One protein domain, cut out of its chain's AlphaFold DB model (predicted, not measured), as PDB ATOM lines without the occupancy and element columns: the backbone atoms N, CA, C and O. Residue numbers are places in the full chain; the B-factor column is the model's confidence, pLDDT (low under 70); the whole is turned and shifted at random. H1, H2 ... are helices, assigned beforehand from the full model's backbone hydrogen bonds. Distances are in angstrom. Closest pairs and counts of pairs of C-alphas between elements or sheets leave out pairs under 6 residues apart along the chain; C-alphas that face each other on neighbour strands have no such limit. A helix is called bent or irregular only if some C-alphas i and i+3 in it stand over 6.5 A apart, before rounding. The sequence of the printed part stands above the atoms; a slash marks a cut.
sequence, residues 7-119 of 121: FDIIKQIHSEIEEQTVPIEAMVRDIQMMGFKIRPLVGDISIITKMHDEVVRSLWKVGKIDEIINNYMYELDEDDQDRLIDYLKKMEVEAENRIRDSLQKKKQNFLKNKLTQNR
ATOM      1  N   PHE A   7     -57.507  -6.687   5.727       91.81
ATOM      2  CA  PHE A   7     -56.465  -6.430   4.740       91.81
ATOM      3  C   PHE A   7     -55.067  -6.354   5.364       91.81
ATOM      4  O   PHE A   7     -54.113  -6.864   4.780       91.81
ATOM      5  N   ASP A   8     -54.938  -5.759   6.552       92.06
ATOM      6  CA  ASP A   8     -53.650  -5.673   7.249       92.06
ATOM      7  C   ASP A   8     -53.134  -7.071   7.629       92.06
ATOM      8  O   ASP A   8     -51.950  -7.360   7.457       92.06
ATOM      9  N   ILE A   9     -54.029  -7.959   8.072       90.88
ATOM     10  CA  ILE A   9     -53.693  -9.351   8.413       90.88
ATOM     11  C   ILE A   9     -53.372 -10.164   7.156       90.88
ATOM     12  O   ILE A   9     -52.367 -10.869   7.127       90.88
ATOM     13  N   ILE A  10     -54.165 -10.032   6.090       90.25
ATOM     14  CA  ILE A  10     -53.906 -10.704   4.805       90.25
ATOM     15  C   ILE A  10     -52.545 -10.280   4.241       90.25
ATOM     16  O   ILE A  10     -51.771 -11.112   3.770       90.25
ATOM     17  N   LYS A  11     -52.219  -8.986   4.328       90.88
ATOM     18  CA  LYS A  11     -50.915  -8.470   3.912       90.88
ATOM     19  C   LYS A  11     -49.785  -9.067   4.751       90.88
ATOM     20  O   LYS A  11     -48.756  -9.434   4.187       90.88
ATOM     21  N   GLN A  12     -49.983  -9.188   6.064       90.00
ATOM     22  CA  GLN A  12     -49.016  -9.831   6.948       90.00
ATOM     23  C   GLN A  12     -48.788 -11.294   6.544       90.00
ATOM     24  O   GLN A  12     -47.637 -11.678   6.337       90.00
ATOM     25  N   ILE A  13     -49.864 -12.063   6.334       88.88
ATOM     26  CA  ILE A  13     -49.799 -13.457   5.867       88.88
ATOM     27  C   ILE A  13     -48.969 -13.556   4.584       88.88
ATOM     28  O   ILE A  13     -48.039 -14.354   4.512       88.88
ATOM     29  N   HIS A  14     -49.244 -12.708   3.593       87.06
ATOM     30  CA  HIS A  14     -48.496 -12.722   2.337       87.06
ATOM     31  C   HIS A  14     -46.991 -12.473   2.550       87.06
ATOM     32  O   HIS A  14     -46.159 -13.242   2.074       87.06
ATOM     33  N   SER A  15     -46.635 -11.438   3.317       87.38
ATOM     34  CA  SER A  15     -45.231 -11.062   3.534       87.38
ATOM     35  C   SER A  15     -44.443 -12.046   4.404       87.38
ATOM     36  O   SER A  15     -43.255 -12.264   4.179       87.38
ATOM     37  N   GLU A  16     -45.085 -12.647   5.409       85.50
ATOM     38  CA  GLU A  16     -44.405 -13.510   6.378       85.50
ATOM     39  C   GLU A  16     -44.373 -14.974   5.934       85.50
ATOM     40  O   GLU A  16     -43.503 -15.720   6.374       85.50
ATOM     41  N   ILE A  17     -45.291 -15.394   5.056       84.75
ATOM     42  CA  ILE A  17     -45.483 -16.812   4.730       84.75
ATOM     43  C   ILE A  17     -45.289 -17.102   3.241       84.75
ATOM     44  O   ILE A  17     -44.619 -18.077   2.898       84.75
ATOM     45  N   GLU A  18     -45.866 -16.297   2.346       77.38
ATOM     46  CA  GLU A  18     -45.796 -16.559   0.900       77.38
ATOM     47  C   GLU A  18     -44.477 -16.076   0.282       77.38
ATOM     48  O   GLU A  18     -43.918 -16.747  -0.584       77.38
ATOM     49  N   GLU A  19     -43.938 -14.954   0.762       81.19
ATOM     50  CA  GLU A  19     -42.693 -14.369   0.244       81.19
ATOM     51  C   GLU A  19     -41.420 -14.911   0.924       81.19
ATOM     52  O   GLU A  19     -40.309 -14.704   0.428       81.19
ATOM     53  N   GLN A  20     -41.546 -15.629   2.045       75.38
ATOM     54  CA  GLN A  20     -40.384 -16.148   2.766       75.38
ATOM     55  C   GLN A  20     -39.825 -17.441   2.165       75.38
ATOM     56  O   GLN A  20     -40.517 -18.442   1.975       75.38
ATOM     57  N   THR A  21     -38.503 -17.465   1.986       78.50
ATOM     58  CA  THR A  21     -37.757 -18.696   1.698       78.50
ATOM     59  C   THR A  21     -37.207 -19.278   2.999       78.50
ATOM     60  O   THR A  21     -36.099 -18.951   3.417       78.50
ATOM     61  N   VAL A  22     -37.985 -20.150   3.645       85.19
ATOM     62  CA  VAL A  22     -37.545 -20.896   4.838       85.19
ATOM     63  C   VAL A  22     -37.024 -22.290   4.428       85.19
ATOM     64  O   VAL A  22     -37.656 -22.957   3.594       85.19
ATOM     65  N   PRO A  23     -35.878 -22.753   4.969       90.12
ATOM     66  CA  PRO A  23     -35.391 -24.120   4.765       90.12
ATOM     67  C   PRO A  23     -36.379 -25.175   5.278       90.12
ATOM     68  O   PRO A  23     -37.040 -24.971   6.297       90.12
ATOM     69  N   ILE A  24     -36.447 -26.333   4.614       87.12
ATOM     70  CA  ILE A  24     -37.385 -27.410   4.975       87.12
ATOM     71  C   ILE A  24     -37.144 -27.906   6.403       87.12
ATOM     72  O   ILE A  24     -38.091 -28.153   7.141       87.12
ATOM     73  N   GLU A  25     -35.894 -27.999   6.836       86.00
ATOM     74  CA  GLU A  25     -35.524 -28.495   8.162       86.00
ATOM     75  C   GLU A  25     -36.018 -27.563   9.274       86.00
ATOM     76  O   GLU A  25     -36.436 -28.023  10.340       86.00
ATOM     77  N   ALA A  26     -35.996 -26.251   9.016       87.06
ATOM     78  CA  ALA A  26     -36.576 -25.258   9.910       87.06
ATOM     79  C   ALA A  26     -38.104 -25.400   9.953       87.06
ATOM     80  O   ALA A  26     -38.671 -25.460  11.040       87.06
ATOM     81  N   MET A  27     -38.753 -25.581   8.796       88.19
ATOM     82  CA  MET A  27     -40.199 -25.823   8.731       88.19
ATOM     83  C   MET A  27     -40.617 -27.088   9.495       88.19
ATOM     84  O   MET A  27     -41.603 -27.068  10.224       88.19
ATOM     85  N   VAL A  28     -39.861 -28.186   9.375       83.69
ATOM     86  CA  VAL A  28     -40.127 -29.430  10.117       83.69
ATOM     87  C   VAL A  28     -40.033 -29.201  11.622       83.69
ATOM     88  O   VAL A  28     -40.903 -29.664  12.361       83.69
ATOM     89  N   ARG A  29     -38.998 -28.490  12.083       83.19
ATOM     90  CA  ARG A  29     -38.829 -28.165  13.504       83.19
ATOM     91  C   ARG A  29     -39.993 -27.321  14.013       83.19
ATOM     92  O   ARG A  29     -40.551 -27.636  15.058       83.19
ATOM     93  N   ASP A  30     -40.379 -26.299  13.258       84.75
ATOM     94  CA  ASP A  30     -41.528 -25.452  13.568       84.75
ATOM     95  C   ASP A  30     -42.804 -26.285  13.697       84.75
ATOM     96  O   ASP A  30     -43.464 -26.225  14.728       84.75
ATOM     97  N   ILE A  31     -43.102 -27.149  12.720       82.44
ATOM     98  CA  ILE A  31     -44.285 -28.024  12.754       82.44
ATOM     99  C   ILE A  31     -44.279 -28.945  13.984       82.44
ATOM    100  O   ILE A  31     -45.321 -29.162  14.601       82.44
ATOM    101  N   GLN A  32     -43.118 -29.492  14.356       77.25
ATOM    102  CA  GLN A  32     -42.983 -30.327  15.555       77.25
ATOM    103  C   GLN A  32     -43.263 -29.535  16.839       77.25
ATOM    104  O   GLN A  32     -43.893 -30.062  17.756       77.25
ATOM    105  N   MET A  33     -42.825 -28.274  16.898       76.00
ATOM    106  CA  MET A  33     -43.052 -27.381  18.039       76.00
ATOM    107  C   MET A  33     -44.479 -26.823  18.086       76.00
ATOM    108  O   MET A  33     -44.986 -26.575  19.176       76.00
ATOM    109  N   MET A  34     -45.152 -26.693  16.939       75.06
ATOM    110  CA  MET A  34     -46.542 -26.231  16.839       75.06
ATOM    111  C   MET A  34     -47.546 -27.193  17.501       75.06
ATOM    112  O   MET A  34     -48.713 -26.846  17.649       75.06
ATOM    113  N   GLY A  35     -47.129 -28.402  17.918       59.16
ATOM    114  CA  GLY A  35     -47.954 -29.308  18.739       59.16
ATOM    115  C   GLY A  35     -49.295 -29.676  18.094       59.16
ATOM    116  O   GLY A  35     -50.267 -30.015  18.771       59.16
ATOM    117  N   PHE A  36     -49.341 -29.547  16.776       59.12
ATOM    118  CA  PHE A  36     -50.517 -29.536  15.940       59.12
ATOM    119  C   PHE A  36     -51.513 -30.653  16.300       59.12
ATOM    120  O   PHE A  36     -51.208 -31.845  16.208       59.12
ATOM    121  N   LYS A  37     -52.762 -30.282  16.608       50.97
ATOM    122  CA  LYS A  37     -53.912 -31.205  16.677       50.97
ATOM    123  C   LYS A  37     -54.309 -31.730  15.277       50.97
ATOM    124  O   LYS A  37     -55.489 -31.925  15.004       50.97
ATOM    125  N   ILE A  38     -53.356 -32.015  14.378       51.66
ATOM    126  CA  ILE A  38     -53.613 -32.526  13.017       51.66
ATOM    127  C   ILE A  38     -53.844 -34.052  13.023       51.66
ATOM    128  O   ILE A  38     -53.350 -34.792  12.171       51.66
ATOM    129  N   ARG A  39     -54.637 -34.569  13.969       43.66
ATOM    130  CA  ARG A  39     -55.095 -35.967  13.884       43.66
ATOM    131  C   ARG A  39     -55.833 -36.303  12.574       43.66
ATOM    132  O   ARG A  39     -55.745 -37.464  12.184       43.66
ATOM    133  N   PRO A  40     -56.515 -35.369  11.870       51.06
ATOM    134  CA  PRO A  40     -57.184 -35.707  10.612       51.06
ATOM    135  C   PRO A  40     -56.252 -35.902   9.408       51.06
ATOM    136  O   PRO A  40     -56.599 -36.681   8.525       51.06
ATOM    137  N   LEU A  41     -55.093 -35.223   9.339       50.84
ATOM    138  CA  LEU A  41     -54.219 -35.292   8.148       50.84
ATOM    139  C   LEU A  41     -53.056 -36.271   8.325       50.84
ATOM    140  O   LEU A  41     -52.621 -36.870   7.340       50.84
ATOM    141  N   VAL A  42     -52.546 -36.459   9.552       48.84
ATOM    142  CA  VAL A  42     -51.431 -37.381   9.804       48.84
ATOM    143  C   VAL A  42     -51.457 -37.938  11.231       48.84
ATOM    144  O   VAL A  42     -51.268 -37.210  12.200       48.84
ATOM    145  N   GLY A  43     -51.660 -39.250  11.375       49.06
ATOM    146  CA  GLY A  43     -51.751 -39.923  12.678       49.06
ATOM    147  C   GLY A  43     -50.437 -40.029  13.469       49.06
ATOM    148  O   GLY A  43     -50.488 -40.341  14.656       49.06
ATOM    149  N   ASP A  44     -49.281 -39.767  12.845       61.88
ATOM    150  CA  ASP A  44     -47.958 -39.820  13.485       61.88
ATOM    151  C   ASP A  44     -47.037 -38.709  12.946       61.88
ATOM    152  O   ASP A  44     -46.624 -38.726  11.789       61.88
ATOM    153  N   ILE A  45     -46.702 -37.736  13.797       56.16
ATOM    154  CA  ILE A  45     -45.860 -36.568  13.477       56.16
ATOM    155  C   ILE A  45     -44.396 -36.979  13.220       56.16
ATOM    156  O   ILE A  45     -43.669 -36.281  12.507       56.16
ATOM    157  N   SER A  46     -43.948 -38.142  13.714       60.06
ATOM    158  CA  SER A  46     -42.582 -38.639  13.480       60.06
ATOM    159  C   SER A  46     -42.287 -38.884  11.993       60.06
ATOM    160  O   SER A  46     -41.132 -38.824  11.560       60.06
ATOM    161  N   ILE A  47     -43.333 -39.080  11.181       65.12
ATOM    162  CA  ILE A  47     -43.214 -39.329   9.742       65.12
ATOM    163  C   ILE A  47     -43.079 -38.046   8.915       65.12
ATOM    164  O   ILE A  47     -42.810 -38.146   7.720       65.12
ATOM    165  N   ILE A  48     -43.216 -36.856   9.518       65.31
ATOM    166  CA  ILE A  48     -43.103 -35.564   8.814       65.31
ATOM    167  C   ILE A  48     -41.720 -35.392   8.183       65.31
ATOM    168  O   ILE A  48     -41.615 -34.951   7.046       65.31
ATOM    169  N   THR A  49     -40.665 -35.862   8.851       64.62
ATOM    170  CA  THR A  49     -39.295 -35.895   8.295       64.62
ATOM    171  C   THR A  49     -39.168 -36.745   7.022       64.62
ATOM    172  O   THR A  49     -38.210 -36.598   6.273       64.62
ATOM    173  N   LYS A  50     -40.130 -37.643   6.770       68.19
ATOM    174  CA  LYS A  50     -40.210 -38.523   5.590       68.19
ATOM    175  C   LYS A  50     -41.290 -38.070   4.597       68.19
ATOM    176  O   LYS A  50     -41.553 -38.762   3.600       68.19
ATOM    177  N   MET A  51     -41.969 -36.960   4.885       72.94
ATOM    178  CA  MET A  51     -42.946 -36.369   3.982       72.94
ATOM    179  C   MET A  51     -42.261 -35.667   2.822       72.94
ATOM    180  O   MET A  51     -41.084 -35.340   2.860       72.94
ATOM    181  N   HIS A  52     -43.027 -35.480   1.757       77.81
ATOM    182  CA  HIS A  52     -42.578 -34.693   0.625       77.81
ATOM    183  C   HIS A  52     -42.493 -33.217   1.032       77.81
ATOM    184  O   HIS A  52     -43.392 -32.742   1.726       77.81
ATOM    185  N   ASP A  53     -41.480 -32.494   0.557       83.88
ATOM    186  CA  ASP A  53     -41.254 -31.076   0.866       83.88
ATOM    187  C   ASP A  53     -42.509 -30.222   0.683       83.88
ATOM    188  O   ASP A  53     -42.808 -29.373   1.510       83.88
ATOM    189  N   GLU A  54     -43.295 -30.488  -0.363       80.69
ATOM    190  CA  GLU A  54     -44.554 -29.773  -0.620       80.69
ATOM    191  C   GLU A  54     -45.592 -29.942   0.502       80.69
ATOM    192  O   GLU A  54     -46.319 -29.007   0.837       80.69
ATOM    193  N   VAL A  55     -45.645 -31.126   1.119       78.75
ATOM    194  CA  VAL A  55     -46.525 -31.391   2.264       78.75
ATOM    195  C   VAL A  55     -45.997 -30.662   3.493       78.75
ATOM    196  O   VAL A  55     -46.774 -30.013   4.184       78.75
ATOM    197  N   VAL A  56     -44.682 -30.710   3.734       83.50
ATOM    198  CA  VAL A  56     -44.045 -29.971   4.836       83.50
ATOM    199  C   VAL A  56     -44.310 -28.471   4.697       83.50
ATOM    200  O   VAL A  56     -44.788 -27.848   5.639       83.50
ATOM    201  N   ARG A  57     -44.089 -27.900   3.509       86.88
ATOM    202  CA  ARG A  57     -44.377 -26.491   3.209       86.88
ATOM    203  C   ARG A  57     -45.843 -26.161   3.458       86.88
ATOM    204  O   ARG A  57     -46.128 -25.190   4.147       86.88
ATOM    205  N   SER A  58     -46.764 -26.979   2.951       84.06
ATOM    206  CA  SER A  58     -48.203 -26.751   3.134       84.06
ATOM    207  C   SER A  58     -48.605 -26.761   4.612       84.06
ATOM    208  O   SER A  58     -49.310 -25.861   5.058       84.06
ATOM    209  N   LEU A  59     -48.114 -27.731   5.390       80.50
ATOM    210  CA  LEU A  59     -48.396 -27.826   6.826       80.50
ATOM    211  C   LEU A  59     -47.805 -26.652   7.613       80.50
ATOM    212  O   LEU A  59     -48.479 -26.088   8.472       80.50
ATOM    213  N   TRP A  60     -46.568 -26.263   7.303       87.81
ATOM    214  CA  TRP A  60     -45.919 -25.122   7.944       87.81
ATOM    215  C   TRP A  60     -46.685 -23.822   7.686       87.81
ATOM    216  O   TRP A  60     -46.967 -23.084   8.630       87.81
ATOM    217  N   LYS A  61     -47.096 -23.581   6.433       87.81
ATOM    218  CA  LYS A  61     -47.902 -22.410   6.064       87.81
ATOM    219  C   LYS A  61     -49.203 -22.356   6.858       87.81
ATOM    220  O   LYS A  61     -49.490 -21.332   7.462       87.81
ATOM    221  N   VAL A  62     -49.952 -23.460   6.914       85.56
ATOM    222  CA  VAL A  62     -51.203 -23.537   7.690       85.56
ATOM    223  C   VAL A  62     -50.968 -23.181   9.162       85.56
ATOM    224  O   VAL A  62     -51.756 -22.440   9.739       85.56
ATOM    225  N   GLY A  63     -49.864 -23.640   9.754       85.00
ATOM    226  CA  GLY A  63     -49.548 -23.367  11.162       85.00
ATOM    227  C   GLY A  63     -49.218 -21.909  11.423       85.00
ATOM    228  O   GLY A  63     -49.722 -21.320  12.372       85.00
ATOM    229  N   LYS A  64     -48.428 -21.292  10.542       88.00
ATOM    230  CA  LYS A  64     -48.116 -19.862  10.634       88.00
ATOM    231  C   LYS A  64     -49.334 -18.977  10.413       88.00
ATOM    232  O   LYS A  64     -49.477 -17.966  11.093       88.00
ATOM    233  N   ILE A  65     -50.230 -19.370   9.513       88.19
ATOM    234  CA  ILE A  65     -51.502 -18.675   9.311       88.19
ATOM    235  C   ILE A  65     -52.334 -18.724  10.599       88.19
ATOM    236  O   ILE A  65     -52.791 -17.679  11.051       88.19
ATOM    237  N   ASP A  66     -52.470 -19.900  11.221       85.06
ATOM    238  CA  ASP A  66     -53.199 -20.066  12.486       85.06
ATOM    239  C   ASP A  66     -52.599 -19.223  13.626       85.06
ATOM    240  O   ASP A  66     -53.328 -18.535  14.338       85.06
ATOM    241  N   GLU A  67     -51.266 -19.187  13.752       86.81
ATOM    242  CA  GLU A  67     -50.564 -18.311  14.704       86.81
ATOM    243  C   GLU A  67     -50.915 -16.827  14.484       86.81
ATOM    244  O   GLU A  67     -51.252 -16.122  15.438       86.81
ATOM    245  N   ILE A  68     -50.871 -16.343  13.237       88.56
ATOM    246  CA  ILE A  68     -51.193 -14.946  12.905       88.56
ATOM    247  C   ILE A  68     -52.661 -14.639  13.217       88.56
ATOM    248  O   ILE A  68     -52.954 -13.604  13.813       88.56
ATOM    249  N   ILE A  69     -53.589 -15.526  12.853       86.75
ATOM    250  CA  ILE A  69     -55.021 -15.322  13.103       86.75
ATOM    251  C   ILE A  69     -55.300 -15.271  14.600       86.75
ATOM    252  O   ILE A  69     -55.948 -14.333  15.057       86.75
ATOM    253  N   ASN A  70     -54.789 -16.230  15.375       85.44
ATOM    254  CA  ASN A  70     -55.034 -16.295  16.817       85.44
ATOM    255  C   ASN A  70     -54.581 -15.024  17.552       85.44
ATOM    256  O   ASN A  70     -55.186 -14.650  18.556       85.44
ATOM    257  N   ASN A  71     -53.565 -14.329  17.031       86.44
ATOM    258  CA  ASN A  71     -53.083 -13.076  17.603       86.44
ATOM    259  C   ASN A  71     -53.992 -11.871  17.319       86.44
ATOM    260  O   ASN A  71     -53.988 -10.933  18.109       86.44
ATOM    261  N   TYR A  72     -54.749 -11.868  16.215       85.88
ATOM    262  CA  TYR A  72     -55.438 -10.657  15.738       85.88
ATOM    263  C   TYR A  72     -56.943 -10.812  15.494       85.88
ATOM    264  O   TYR A  72     -57.628  -9.803  15.355       85.88
ATOM    265  N   MET A  73     -57.484 -12.031  15.461       83.62
ATOM    266  CA  MET A  73     -58.890 -12.287  15.118       83.62
ATOM    267  C   MET A  73     -59.859 -11.518  16.022       83.62
ATOM    268  O   MET A  73     -60.806 -10.901  15.545       83.62
ATOM    269  N   TYR A  74     -59.583 -11.495  17.327       85.38
ATOM    270  CA  TYR A  74     -60.416 -10.812  18.320       85.38
ATOM    271  C   TYR A  74     -60.255  -9.282  18.325       85.38
ATOM    272  O   TYR A  74     -60.987  -8.596  19.035       85.38
ATOM    273  N   GLU A  75     -59.305  -8.740  17.558       88.69
ATOM    274  CA  GLU A  75     -59.088  -7.294  17.418       88.69
ATOM    275  C   GLU A  75     -59.850  -6.687  16.226       88.69
ATOM    276  O   GLU A  75     -59.935  -5.458  16.113       88.69
ATOM    277  N   LEU A  76     -60.394  -7.530  15.342       89.25
ATOM    278  CA  LEU A  76     -61.166  -7.136  14.164       89.25
ATOM    279  C   LEU A  76     -62.638  -6.875  14.503       89.25
ATOM    280  O   LEU A  76     -63.191  -7.488  15.418       89.25
ATOM    281  N   ASP A  77     -63.284  -6.005  13.724       91.75
ATOM    282  CA  ASP A  77     -64.747  -5.922  13.699       91.75
ATOM    283  C   ASP A  77     -65.373  -7.089  12.916       91.75
ATOM    284  O   ASP A  77     -64.672  -7.831  12.232       91.75
ATOM    285  N   GLU A  78     -66.687  -7.281  13.054       92.12
ATOM    286  CA  GLU A  78     -67.402  -8.422  12.459       92.12
ATOM    287  C   GLU A  78     -67.248  -8.480  10.929       92.12
ATOM    288  O   GLU A  78     -66.963  -9.545  10.384       92.12
ATOM    289  N   ASP A  79     -67.331  -7.334  10.243       93.31
ATOM    290  CA  ASP A  79     -67.168  -7.257   8.786       93.31
ATOM    291  C   ASP A  79     -65.769  -7.719   8.344       93.31
ATOM    292  O   ASP A  79     -65.614  -8.424   7.339       93.31
ATOM    293  N   ASP A  80     -64.722  -7.313   9.064       94.00
ATOM    294  CA  ASP A  80     -63.354  -7.723   8.762       94.00
ATOM    295  C   ASP A  80     -63.054  -9.162   9.205       94.00
ATOM    296  O   ASP A  80     -62.287  -9.858   8.530       94.00
ATOM    297  N   GLN A  81     -63.688  -9.654  10.270       92.44
ATOM    298  CA  GLN A  81     -63.639 -11.075  10.622       92.44
ATOM    299  C   GLN A  81     -64.208 -11.936   9.490       92.44
ATOM    300  O   GLN A  81     -63.547 -12.885   9.065       92.44
ATOM    301  N   ASP A  82     -65.371 -11.574   8.945       93.69
ATOM    302  CA  ASP A  82     -66.005 -12.299   7.839       93.69
ATOM    303  C   ASP A  82     -65.125 -12.306   6.583       93.69
ATOM    304  O   ASP A  82     -64.899 -13.355   5.970       93.69
ATOM    305  N   ARG A  83     -64.539 -11.155   6.229       93.25
ATOM    306  CA  ARG A  83     -63.601 -11.055   5.097       93.25
ATOM    307  C   ARG A  83     -62.368 -11.929   5.286       93.25
ATOM    308  O   ARG A  83     -61.918 -12.561   4.326       93.25
ATOM    309  N   LEU A  84     -61.809 -11.954   6.497       91.06
ATOM    310  CA  LEU A  84     -60.659 -12.794   6.809       91.06
ATOM    311  C   LEU A  84     -61.042 -14.276   6.723       91.06
ATOM    312  O   LEU A  84     -60.344 -15.037   6.061       91.06
ATOM    313  N   ILE A  85     -62.175 -14.680   7.299       90.38
ATOM    314  CA  ILE A  85     -62.683 -16.058   7.228       90.38
ATOM    315  C   ILE A  85     -62.868 -16.503   5.772       90.38
ATOM    316  O   ILE A  85     -62.458 -17.606   5.404       90.38
ATOM    317  N   ASP A  86     -63.440 -15.659   4.917       92.12
ATOM    318  CA  ASP A  86     -63.648 -15.996   3.509       92.12
ATOM    319  C   ASP A  86     -62.344 -16.101   2.712       92.12
ATOM    320  O   ASP A  86     -62.245 -16.912   1.784       92.12
ATOM    321  N   TYR A  87     -61.324 -15.325   3.074       90.06
ATOM    322  CA  TYR A  87     -59.976 -15.509   2.545       90.06
ATOM    323  C   TYR A  87     -59.378 -16.853   2.992       90.06
ATOM    324  O   TYR A  87     -58.874 -17.611   2.161       90.06
ATOM    325  N   LEU A  88     -59.501 -17.194   4.276       87.00
ATOM    326  CA  LEU A  88     -58.954 -18.429   4.842       87.00
ATOM    327  C   LEU A  88     -59.589 -19.688   4.255       87.00
ATOM    328  O   LEU A  88     -58.865 -20.623   3.919       87.00
ATOM    329  N   LYS A  89     -60.907 -19.694   4.028       87.38
ATOM    330  CA  LYS A  89     -61.595 -20.800   3.338       87.38
ATOM    331  C   LYS A  89     -60.993 -21.077   1.959       87.38
ATOM    332  O   LYS A  89     -60.840 -22.230   1.564       87.38
ATOM    333  N   LYS A  90     -60.633 -20.031   1.206       88.56
ATOM    334  CA  LYS A  90     -59.988 -20.199  -0.109       88.56
ATOM    335  C   LYS A  90     -58.601 -20.818   0.042       88.56
ATOM    336  O   LYS A  90     -58.275 -21.751  -0.689       88.56
ATOM    337  N   MET A  91     -57.817 -20.350   1.014       84.25
ATOM    338  CA  MET A  91     -56.491 -20.908   1.298       84.25
ATOM    339  C   MET A  91     -56.545 -22.376   1.726       84.25
ATOM    340  O   MET A  91     -55.701 -23.160   1.294       84.25
ATOM    341  N   GLU A  92     -57.530 -22.752   2.542       82.50
ATOM    342  CA  GLU A  92     -57.751 -24.132   2.980       82.50
ATOM    343  C   GLU A  92     -57.981 -25.050   1.777       82.50
ATOM    344  O   GLU A  92     -57.241 -26.017   1.594       82.50
ATOM    345  N   VAL A  93     -58.916 -24.692   0.890       84.94
ATOM    346  CA  VAL A  93     -59.190 -25.468  -0.330       84.94
ATOM    347  C   VAL A  93     -57.939 -25.608  -1.201       84.94
ATOM    348  O   VAL A  93     -57.659 -26.687  -1.733       84.94
ATOM    349  N   GLU A  94     -57.149 -24.546  -1.358       84.56
ATOM    350  CA  GLU A  94     -55.900 -24.633  -2.116       84.56
ATOM    351  C   GLU A  94     -54.858 -25.540  -1.451       84.56
ATOM    352  O   GLU A  94     -54.192 -26.315  -2.139       84.56
ATOM    353  N   ALA A  95     -54.701 -25.453  -0.128       79.31
ATOM    354  CA  ALA A  95     -53.775 -26.288   0.626       79.31
ATOM    355  C   ALA A  95     -54.168 -27.770   0.532       79.31
ATOM    356  O   ALA A  95     -53.314 -28.614   0.250       79.31
ATOM    357  N   GLU A  96     -55.457 -28.085   0.672       78.81
ATOM    358  CA  GLU A  96     -55.979 -29.440   0.484       78.81
ATOM    359  C   GLU A  96     -55.681 -29.983  -0.914       78.81
ATOM    360  O   GLU A  96     -55.226 -31.122  -1.055       78.81
ATOM    361  N   ASN A  97     -55.903 -29.173  -1.954       81.62
ATOM    362  CA  ASN A  97     -55.631 -29.568  -3.333       81.62
ATOM    363  C   ASN A  97     -54.130 -29.804  -3.565       81.62
ATOM    364  O   ASN A  97     -53.759 -30.847  -4.104       81.62
ATOM    365  N   ARG A  98     -53.256 -28.909  -3.077       79.12
ATOM    366  CA  ARG A  98     -51.791 -29.070  -3.160       79.12
ATOM    367  C   ARG A  98     -51.321 -30.353  -2.472       79.12
ATOM    368  O   ARG A  98     -50.562 -31.137  -3.054       79.12
ATOM    369  N   ILE A  99     -51.816 -30.619  -1.262       75.69
ATOM    370  CA  ILE A  99     -51.499 -31.842  -0.519       75.69
ATOM    371  C   ILE A  99     -51.997 -33.069  -1.290       75.69
ATOM    372  O   ILE A  99     -51.213 -33.990  -1.536       75.69
ATOM    373  N   ARG A 100     -53.260 -33.081  -1.735       77.25
ATOM    374  CA  ARG A 100     -53.855 -34.190  -2.499       77.25
ATOM    375  C   ARG A 100     -53.046 -34.513  -3.755       77.25
ATOM    376  O   ARG A 100     -52.698 -35.676  -3.968       77.25
ATOM    377  N   ASP A 101     -52.694 -33.501  -4.541       78.38
ATOM    378  CA  ASP A 101     -51.928 -33.662  -5.777       78.38
ATOM    379  C   ASP A 101     -50.524 -34.211  -5.510       78.38
ATOM    380  O   ASP A 101     -50.048 -35.107  -6.218       78.38
ATOM    381  N   SER A 102     -49.857 -33.724  -4.458       73.44
ATOM    382  CA  SER A 102     -48.528 -34.208  -4.069       73.44
ATOM    383  C   SER A 102     -48.547 -35.690  -3.658       73.44
ATOM    384  O   SER A 102     -47.690 -36.476  -4.082       73.44
ATOM    385  N   LEU A 103     -49.575 -36.112  -2.913       71.19
ATOM    386  CA  LEU A 103     -49.757 -37.499  -2.488       71.19
ATOM    387  C   LEU A 103     -50.077 -38.419  -3.675       71.19
ATOM    388  O   LEU A 103     -49.526 -39.522  -3.775       71.19
ATOM    389  N   GLN A 104     -50.914 -37.968  -4.615       74.06
ATOM    390  CA  GLN A 104     -51.237 -38.729  -5.825       74.06
ATOM    391  C   GLN A 104     -50.018 -38.915  -6.738       74.06
ATOM    392  O   GLN A 104     -49.764 -40.035  -7.196       74.06
ATOM    393  N   LYS A 105     -49.214 -37.864  -6.951       71.31
ATOM    394  CA  LYS A 105     -47.964 -37.945  -7.729       71.31
ATOM    395  C   LYS A 105     -46.991 -38.966  -7.134       71.31
ATOM    396  O   LYS A 105     -46.436 -39.785  -7.870       71.31
ATOM    397  N   LYS A 106     -46.838 -39.004  -5.803       67.12
ATOM    398  CA  LYS A 106     -45.989 -39.998  -5.118       67.12
ATOM    399  C   LYS A 106     -46.466 -41.434  -5.367       67.12
ATOM    400  O   LYS A 106     -45.649 -42.302  -5.673       67.12
ATOM    401  N   LYS A 107     -47.780 -41.682  -5.306       67.12
ATOM    402  CA  LYS A 107     -48.371 -43.001  -5.600       67.12
ATOM    403  C   LYS A 107     -48.099 -43.439  -7.044       67.12
ATOM    404  O   LYS A 107     -47.726 -44.588  -7.268       67.12
ATOM    405  N   GLN A 108     -48.238 -42.533  -8.013       68.06
ATOM    406  CA  GLN A 108     -47.955 -42.835  -9.420       68.06
ATOM    407  C   GLN A 108     -46.468 -43.120  -9.672       68.06
ATOM    408  O   GLN A 108     -46.145 -44.080 -10.369       68.06
ATOM    409  N   ASN A 109     -45.563 -42.342  -9.072       70.56
ATOM    410  CA  ASN A 109     -44.119 -42.558  -9.200       70.56
ATOM    411  C   ASN A 109     -43.681 -43.887  -8.567       70.56
ATOM    412  O   ASN A 109     -42.886 -44.616  -9.157       70.56
ATOM    413  N   PHE A 110     -44.253 -44.251  -7.417       70.69
ATOM    414  CA  PHE A 110     -44.014 -45.555  -6.797       70.69
ATOM    415  C   PHE A 110     -44.459 -46.714  -7.704       70.69
ATOM    416  O   PHE A 110     -43.711 -47.671  -7.894       70.69
ATOM    417  N   LEU A 111     -45.646 -46.616  -8.312       68.44
ATOM    418  CA  LEU A 111     -46.158 -47.635  -9.237       68.44
ATOM    419  C   LEU A 111     -45.306 -47.746 -10.510       68.44
ATOM    420  O   LEU A 111     -44.983 -48.858 -10.925       68.44
ATOM    421  N   LYS A 112     -44.891 -46.616 -11.098       65.12
ATOM    422  CA  LYS A 112     -44.000 -46.597 -12.271       65.12
ATOM    423  C   LYS A 112     -42.646 -47.242 -11.972       65.12
ATOM    424  O   LYS A 112     -42.209 -48.082 -12.750       65.12
ATOM    425  N   ASN A 113     -42.037 -46.926 -10.829       67.62
ATOM    426  CA  ASN A 113     -40.746 -47.496 -10.432       67.62
ATOM    427  C   ASN A 113     -40.823 -49.008 -10.154       67.62
ATOM    428  O   ASN A 113     -39.875 -49.740 -10.427       67.62
ATOM    429  N   LYS A 114     -41.964 -49.506  -9.661       66.06
ATOM    430  CA  LYS A 114     -42.187 -50.948  -9.468       66.06
ATOM    431  C   LYS A 114     -42.357 -51.697 -10.799       66.06
ATOM    432  O   LYS A 114     -41.931 -52.840 -10.925       66.06
ATOM    433  N   LEU A 115     -42.959 -51.050 -11.800       62.09
ATOM    434  CA  LEU A 115     -43.149 -51.605 -13.146       62.09
ATOM    435  C   LEU A 115     -41.858 -51.622 -13.976       62.09
ATOM    436  O   LEU A 115     -41.691 -52.512 -14.805       62.09
ATOM    437  N   THR A 116     -40.944 -50.673 -13.763       61.88
ATOM    438  CA  THR A 116     -39.634 -50.657 -14.436       61.88
ATOM    439  C   THR A 116     -38.655 -51.665 -13.836       61.88
ATOM    440  O   THR A 116     -37.905 -52.273 -14.592       61.88
ATOM    441  N   GLN A 117     -38.700 -51.925 -12.524       58.69
ATOM    442  CA  GLN A 117     -37.858 -52.959 -11.904       58.69
ATOM    443  C   GLN A 117     -38.276 -54.397 -12.252       58.69
ATOM    444  O   GLN A 117     -37.420 -55.268 -12.345       58.69
ATOM    445  N   ASN A 118     -39.557 -54.645 -12.541       57.38
ATOM    446  CA  ASN A 118     -40.043 -55.967 -12.966       57.38
ATOM    447  C   ASN A 118     -39.844 -56.270 -14.466       57.38
ATOM    448  O   ASN A 118     -40.244 -57.335 -14.922       57.38
ATOM    449  N   ARG A 119     -39.271 -55.346 -15.250       55.28
ATOM    450  CA  ARG A 119     -38.987 -55.536 -16.688       55.28
ATOM    451  C   ARG A 119     -37.501 -55.756 -16.997       55.28
ATOM    452  O   ARG A 119     -37.135 -55.803 -18.165       55.28
TER     453      ARG A 119
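This is residues 7 to 119 of the 121 residues of an uncharacterized protein of Microgenomates bacterium OLB23 (UniProt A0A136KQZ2). The long helix H5 folds back along H4 in a helical hairpin, and its last part, residues 107 to 117, sticks out with residues 118 and 119 as a free arm. H1 packs lengthwise on H4, and H2 packs at a slant on H4 residues 53 to 63, with short H3 near it. The printed part has 113 residues with five named helices, H1 to H5 in chain order, and no named strand: all helix. It is loose, with a radius of gyration of the C-alphas of 16.9 A, and spans 63 by 27 by 25 A, the arm adding to its length.

H5, residues 78 to 117, touches H4, residues 53 to 75, in a hairpin at a shallow tilt of 11 degrees; their closest C-alphas, of Val 55 and Ile 99, are 5.7 A apart. H4 is the hub, touching three helices. H1, residues 7 to 18, touches H4 at a shallow tilt of 25 degrees, opposite ways, the closest C-alphas being those of Ile 17 and Lys 61, 6.2 A. H1 only just touches H5, with 3 pairs of C-alphas within 8 A, through residues 7 to 10 and Leu 84 alone; the closest C-alphas are those of Ile 10 and Leu 84, 7.3 A. H2, residues 24 to 33, touches H4 at a steep tilt of 49 degrees, the same way, closest at the C-alphas of Met 27 and Trp 60, 5.8 A. H3, residues 45 to 50, forms a hairpin with H2, only just touching it with 3 pairs within 8 A, closest at the C-alphas of Val 28 and Thr 49, 6.8 A. H3 and H5 are apart. Every O i to N i+4 pair is within hydrogen-bond range in H1 and H2, against 35 of 36 in H5, 17 of 19 in H4 and 0 of 2 in H3, where 2 of 3 O i to N i+3 pairs are.

H5 runs 58.7 A from C-alpha 78 at (-67.402, -8.422, 12.459) to C-alpha 117 at (-37.858, -52.959, -11.904). H4 runs 34.0 A, with a kink of 33 degrees near residue 69, and is irregular: C-alphas 71 and 74 are 7.7 A apart. H3, 9.9 A, is only just irregular, C-alphas 46 and 49 being 6.7 A apart. H1, 15.2 A, begins at C-alpha 7 (-56.465, -6.430, 4.740); H2 measures 14.2 A.

The two C-alphas farthest apart, of Asp 77 and Arg 119, are 63.6 A apart. Without the free residues 107 to 119, the body spans 41 by 26 by 25 A. The printed part has no cut; the link from H2 to H3, 11 residues, is long, and the links H1 to H2, H3 to H4 and H4 to H5 are tight. The mean pLDDT of the printed part is 78.3; residues 35 to 50, 106 to 108 and 111 to 119 are under 70.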